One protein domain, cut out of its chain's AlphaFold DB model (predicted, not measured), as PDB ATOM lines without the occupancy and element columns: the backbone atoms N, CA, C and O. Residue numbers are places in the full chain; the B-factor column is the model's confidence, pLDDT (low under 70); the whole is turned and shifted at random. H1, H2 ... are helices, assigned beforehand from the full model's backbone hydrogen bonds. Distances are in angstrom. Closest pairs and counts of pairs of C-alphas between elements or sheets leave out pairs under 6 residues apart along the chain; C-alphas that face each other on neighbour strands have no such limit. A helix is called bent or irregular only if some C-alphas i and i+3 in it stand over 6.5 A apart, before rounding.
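AT A GLANCE: This is residues 70 to 112 of the 112 residues of the protein "Cytochrome P450" of Leptolyngbya sp. SIO3F4 (UniProt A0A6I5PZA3). One long helix, H3, makes much of the length, with a small head at its first end, formed by two short helices, H1 and H2, and the looping link of residues 81 to 88. At the other end of H3, residues 100 to 112, of which 100 to 103 belong to H3, stick out as a free arm. The printed part has 43 residues with three named helices, in the order H1, H2, H3, and no named strand; the class is all helix. The whole is only just loose, close to extended, with a radius of gyration of the C-alphas of 13.6 A, and its elongated outline spans 40 by 22 by 14 A.

IN THESE COORDINATES: H3, the longest helix by residues, covers residues 89 to 103, from C-alpha 89 at (263.869, 191.843, 272.337) to C-alpha 103 at (272.260, 173.149, 267.330), a length of 21.1 A. It is irregular, but only just: C-alphas 98 and 101 are 6.9 A apart, against about 5 A in a regular helix, and its line is a rough one. H2 is residues 77 to 80, 5.0 A from first to last C-alpha. H1 is residues 71 to 75, 6.0 A long, and begins with C-alpha 71 at (275.066, 199.933, 272.091).

HOW THE PARTS SIT: H3 touches no helix. H2 and H3 are apart, although they follow each other in the chain, and a short link of 8 residues joins them. H1 and H3 are apart as well. H1 and H2 meet only through their link, a tight one of 1 residue, Met 76. In H1 every O i to N i+4 pair is within hydrogen-bond range, in H3 8 of 11 are, and H2, with 4 residues, is too short for such a pair; its one O i to N i+3 pair is not within range.

THE WHOLE: The C-alphas of Lys 71 and Lys 112, the two farthest apart, are 41.6 A from each other, and those of the first and last printed residues, Asp 70 and Lys 112, are 39.9 A apart. Without the stretch that stands free, the body has 30 residues, spans 24 by 15 by 9 A and has a radius of gyration of 8.9 A. The printed part has no cut and no long link, and it ends at Lys 112, the chain's last residue. The mean pLDDT of the printed part is 85.4; residues 105 to 112 are under 70, where the model's confidence is low.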
ATOM      1  N   ASP A  70     275.463 195.891 274.823       90.69
ATOM      2  CA  ASP A  70     275.949 197.258 274.676       90.69
ATOM      3  C   ASP A  70     275.538 197.867 273.326       90.69
ATOM      4  O   ASP A  70     275.161 197.177 272.368       90.69
ATOM      5  N   LYS A  71     275.539 199.201 273.269       89.31
ATOM      6  CA  LYS A  71     275.066 199.933 272.091       89.31
ATOM      7  C   LYS A  71     276.017 199.753 270.916       89.31
ATOM      8  O   LYS A  71     275.551 199.734 269.777       89.31
ATOM      9  N   GLU A  72     277.308 199.589 271.183       90.81
ATOM     10  CA  GLU A  72     278.324 199.347 270.171       90.81
ATOM     11  C   GLU A  72     278.000 198.054 269.419       90.81
ATOM     12  O   GLU A  72     277.848 198.107 268.199       90.81
ATOM     13  N   ILE A  73     277.746 196.934 270.113       91.38
ATOM     14  CA  ILE A  73     277.305 195.680 269.471       91.38
ATOM     15  C   ILE A  73     276.017 195.868 268.656       91.38
ATOM     16  O   ILE A  73     275.916 195.366 267.532       91.38
ATOM     17  N   GLN A  74     275.025 196.586 269.189       91.94
ATOM     18  CA  GLN A  74     273.760 196.819 268.477       91.94
ATOM     19  C   GLN A  74     273.959 197.643 267.194       91.94
ATOM     20  O   GLN A  74     273.313 197.375 266.182       91.94
ATOM     21  N   SER A  75     274.885 198.607 267.208       92.62
ATOM     22  CA  SER A  75     275.200 199.473 266.063       92.62
ATOM     23  C   SER A  75     275.949 198.768 264.925       92.62
ATOM     24  O   SER A  75     276.050 199.299 263.819       92.62
ATOM     25  N   MET A  76     276.445 197.547 265.155       95.00
ATOM     26  CA  MET A  76     277.115 196.751 264.124       95.00
ATOM     27  C   MET A  76     276.148 196.161 263.086       95.00
ATOM     28  O   MET A  76     276.585 195.424 262.201       95.00
ATOM     29  N   ASP A  77     274.846 196.451 263.160       89.81
ATOM     30  CA  ASP A  77     273.847 195.931 262.224       89.81
ATOM     31  C   ASP A  77     274.049 196.403 260.774       89.81
ATOM     32  O   ASP A  77     273.690 195.677 259.849       89.81
ATOM     33  N   GLY A  78     274.709 197.544 260.555       92.12
ATOM     34  CA  GLY A  78     275.128 197.986 259.222       92.12
ATOM     35  C   GLY A  78     276.167 197.066 258.566       92.12
ATOM     36  O   GLY A  78     276.161 196.912 257.347       92.12
ATOM     37  N   LEU A  79     277.029 196.423 259.365       95.38
ATOM     38  CA  LEU A  79     278.082 195.517 258.884       95.38
ATOM     39  C   LEU A  79     277.657 194.042 258.945       95.38
ATOM     40  O   LEU A  79     277.890 193.285 258.008       95.38
ATOM     41  N   LEU A  80     277.057 193.628 260.062       93.69
ATOM     42  CA  LEU A  80     276.725 192.233 260.368       93.69
ATOM     43  C   LEU A  80     275.251 191.889 260.107       93.69
ATOM     44  O   LEU A  80     274.844 190.737 260.273       93.69
ATOM     45  N   GLY A  81     274.443 192.871 259.704       93.88
ATOM     46  CA  GLY A  81     273.001 192.725 259.556       93.88
ATOM     47  C   GLY A  81     272.277 192.603 260.898       93.88
ATOM     48  O   GLY A  81     272.880 192.567 261.972       93.88
ATOM     49  N   LYS A  82     270.946 192.493 260.841       93.38
ATOM     50  CA  LYS A  82     270.109 192.210 262.016       93.38
ATOM     51  C   LYS A  82     270.028 190.706 262.253       93.38
ATOM     52  O   LYS A  82     269.387 189.986 261.491       93.38
ATOM     53  N   GLY A  83     270.652 190.237 263.330       92.19
ATOM     54  CA  GLY A  83     270.676 188.820 263.691       92.19
ATOM     55  C   GLY A  83     270.846 188.581 265.190       92.19
ATOM     56  O   GLY A  83     270.665 189.478 266.007       92.19
ATOM     57  N   LEU A  84     271.213 187.353 265.567       93.69
ATOM     58  CA  LEU A  84     271.375 186.953 266.975       93.69
ATOM     59  C   LEU A  84     272.366 187.811 267.765       93.69
ATOM     60  O   LEU A  84     272.207 187.954 268.977       93.69
ATOM     61  N   PHE A  85     273.386 188.328 267.083       93.56
ATOM     62  CA  PHE A  85     274.450 189.109 267.695       93.56
ATOM     63  C   PHE A  85     274.059 190.580 267.878       93.56
ATOM     64  O   PHE A  85     274.273 191.125 268.946       93.56
ATOM     65  N   THR A  86     273.418 191.191 266.884       95.44
ATOM     66  CA  THR A  86     273.145 192.641 266.838       95.44
ATOM     67  C   THR A  86     271.741 193.030 267.302       95.44
ATOM     68  O   THR A  86     271.463 194.202 267.516       95.44
ATOM     69  N   SER A  87     270.818 192.071 267.428       95.12
ATOM     70  CA  SER A  87     269.417 192.358 267.758       95.12
ATOM     71  C   SER A  87     269.066 192.115 269.221       95.12
ATOM     72  O   SER A  87     269.685 191.284 269.888       95.12
ATOM     73  N   GLU A  88     267.978 192.754 269.665       94.56
ATOM     74  CA  GLU A  88     267.377 192.596 270.995       94.56
ATOM     75  C   GLU A  88     265.878 192.260 270.950       94.56
ATOM     76  O   GLU A  88     265.245 192.219 269.886       94.56
ATOM     77  N   GLY A  89     265.311 191.981 272.127       93.50
ATOM     78  CA  GLY A  89     263.869 191.843 272.337       93.50
ATOM     79  C   GLY A  89     263.208 190.743 271.501       93.50
ATOM     80  O   GLY A  89     263.763 189.660 271.292       93.50
ATOM     81  N   ASP A  90     261.992 191.013 271.022       94.69
ATOM     82  CA  ASP A  90     261.172 190.026 270.309       94.69
ATOM     83  C   ASP A  90     261.780 189.596 268.969       94.69
ATOM     84  O   ASP A  90     261.632 188.438 268.559       94.69
ATOM     85  N   PHE A  91     262.497 190.497 268.287       94.81
ATOM     86  CA  PHE A  91     263.189 190.152 267.048       94.81
ATOM     87  C   PHE A  91     264.321 189.159 267.325       94.81
ATOM     88  O   PHE A  91     264.376 188.103 266.691       94.81
ATOM     89  N   TRP A  92     265.164 189.431 268.325       95.44
ATOM     90  CA  TRP A  92     266.194 188.490 268.769       95.44
ATOM     91  C   TRP A  92     265.602 187.142 269.204       95.44
ATOM     92  O   TRP A  92     266.086 186.088 268.786       95.44
ATOM     93  N   ALA A  93     264.510 187.155 269.976       94.12
ATOM     94  CA  ALA A  93     263.846 185.936 270.437       94.12
ATOM     95  C   ALA A  93     263.342 185.079 269.264       94.12
ATOM     96  O   ALA A  93     263.506 183.853 269.259       94.12
ATOM     97  N   ARG A  94     262.784 185.721 268.229       94.75
ATOM     98  CA  ARG A  94     262.364 185.054 266.991       94.75
ATOM     99  C   ARG A  94     263.551 184.429 266.260       94.75
ATOM    100  O   ARG A  94     263.473 183.246 265.927       94.75
ATOM    101  N   GLN A  95     264.636 185.180 266.055       94.25
ATOM    102  CA  GLN A  95     265.859 184.677 265.413       94.25
ATOM    103  C   GLN A  95     266.439 183.476 266.179       94.25
ATOM    104  O   GLN A  95     266.780 182.455 265.583       94.25
ATOM    105  N   ARG A  96     266.457 183.531 267.519       92.88
ATOM    106  CA  ARG A  96     266.961 182.441 268.375       92.88
ATOM    107  C   ARG A  96     266.115 181.187 268.284       92.88
ATOM    108  O   ARG A  96     266.668 180.091 268.215       92.88
ATOM    109  N   ARG A  97     264.790 181.329 268.242       93.56
ATOM    110  CA  ARG A  97     263.879 180.192 268.066       93.56
ATOM    111  C   ARG A  97     264.077 179.506 266.715       93.56
ATOM    112  O   ARG A  97     264.024 178.283 266.658       93.56
ATOM    113  N   LEU A  98     264.310 180.281 265.655       92.94
ATOM    114  CA  LEU A  98     264.556 179.750 264.312       92.94
ATOM    115  C   LEU A  98     265.915 179.044 264.201       92.94
ATOM    116  O   LEU A  98     266.003 178.013 263.546       92.94
ATOM    117  N   ALA A  99     266.949 179.557 264.872       91.38
ATOM    118  CA  ALA A  99     268.293 178.982 264.834       91.38
ATOM    119  C   ALA A  99     268.475 177.763 265.761       91.38
ATOM    120  O   ALA A  99     269.244 176.856 265.445       91.38
ATOM    121  N   GLN A 100     267.770 177.712 266.900       90.00
ATOM    122  CA  GLN A 100     267.917 176.652 267.911       90.00
ATOM    123  C   GLN A 100     267.911 175.208 267.368       90.00
ATOM    124  O   GLN A 100     268.731 174.413 267.832       90.00
ATOM    125  N   PRO A 101     267.031 174.823 266.417       89.69
ATOM    126  CA  PRO A 101     266.979 173.459 265.897       89.69
ATOM    127  C   PRO A 101     268.285 172.977 265.260       89.69
ATOM    128  O   PRO A 101     268.585 171.788 265.343       89.69
ATOM    129  N   ILE A 102     269.086 173.875 264.676       86.94
ATOM    130  CA  ILE A 102     270.355 173.533 264.012       86.94
ATOM    131  C   ILE A 102     271.370 172.997 265.032       86.94
ATOM    132  O   ILE A 102     272.110 172.063 264.744       86.94
ATOM    133  N   PHE A 103     271.340 173.523 266.256       82.44
ATOM    134  CA  PHE A 103     272.260 173.149 267.330       82.44
ATOM    135  C   PHE A 103     271.789 171.943 268.159       82.44
ATOM    136  O   PHE A 103     272.458 171.553 269.117       82.44
ATOM    137  N   ARG A 104     270.648 171.321 267.820       79.38
ATOM    138  CA  ARG A 104     270.193 170.085 268.474       79.38
ATOM    139  C   ARG A 104     271.008 168.887 267.974       79.38
ATOM    140  O   ARG A 104     271.219 168.729 266.777       79.38
ATOM    141  N   GLN A 105     271.387 167.998 268.898       66.00
ATOM    142  CA  GLN A 105     272.250 166.815 268.705       66.00
ATOM    143  C   GLN A 105     271.982 166.003 267.418       66.00
ATOM    144  O   GLN A 105     272.919 165.468 266.834       66.00
ATOM    145  N   LYS A 106     270.725 165.932 266.952       63.56
ATOM    146  CA  LYS A 106     270.325 165.201 265.734       63.56
ATOM    147  C   LYS A 106     270.959 165.722 264.433       63.56
ATOM    148  O   LYS A 106     270.932 164.996 263.451       63.56
ATOM    149  N   ASN A 107     271.557 166.915 264.440       56.94
ATOM    150  CA  ASN A 107     272.186 167.528 263.264       56.94
ATOM    151  C   ASN A 107     273.729 167.534 263.311       56.94
ATOM    152  O   ASN A 107     274.362 168.125 262.441       56.94
ATOM    153  N   ARG A 108     274.366 166.852 264.278       57.84
ATOM    154  CA  ARG A 108     275.820 166.585 264.259       57.84
ATOM    155  C   ARG A 108     276.151 165.404 263.330       57.84
ATOM    156  O   ARG A 108     276.749 164.425 263.760       57.84
ATOM    157  N   ALA A 109     275.759 165.475 262.064       56.59
ATOM    158  CA  ALA A 109     276.343 164.628 261.028       56.59
ATOM    159  C   ALA A 109     277.541 165.383 260.440       56.59
ATOM    160  O   ALA A 109     277.443 165.999 259.384       56.59
ATOM    161  N   VAL A 110     278.657 165.403 261.170       54.50
ATOM    162  CA  VAL A 110     279.938 165.758 260.555       54.50
ATOM    163  C   VAL A 110     280.442 164.477 259.907       54.50
ATOM    164  O   VAL A 110     280.648 163.476 260.595       54.50
ATOM    165  N   ALA A 111     280.530 164.506 258.577       49.94
ATOM    166  CA  ALA A 111     281.202 163.492 257.784       49.94
ATOM    167  C   ALA A 111     282.590 163.233 258.383       49.94
ATOM    168  O   ALA A 111     283.324 164.174 258.691       49.94
ATOM    169  N   LYS A 112     282.867 161.956 258.621       40.12
ATOM    170  CA  LYS A 112     284.153 161.468 259.103       40.12
ATOM    171  C   LYS A 112     285.195 161.544 257.993       40.12
ATOM    172  O   LYS A 112     284.789 161.358 256.824       40.12
TER     173      LYS A 112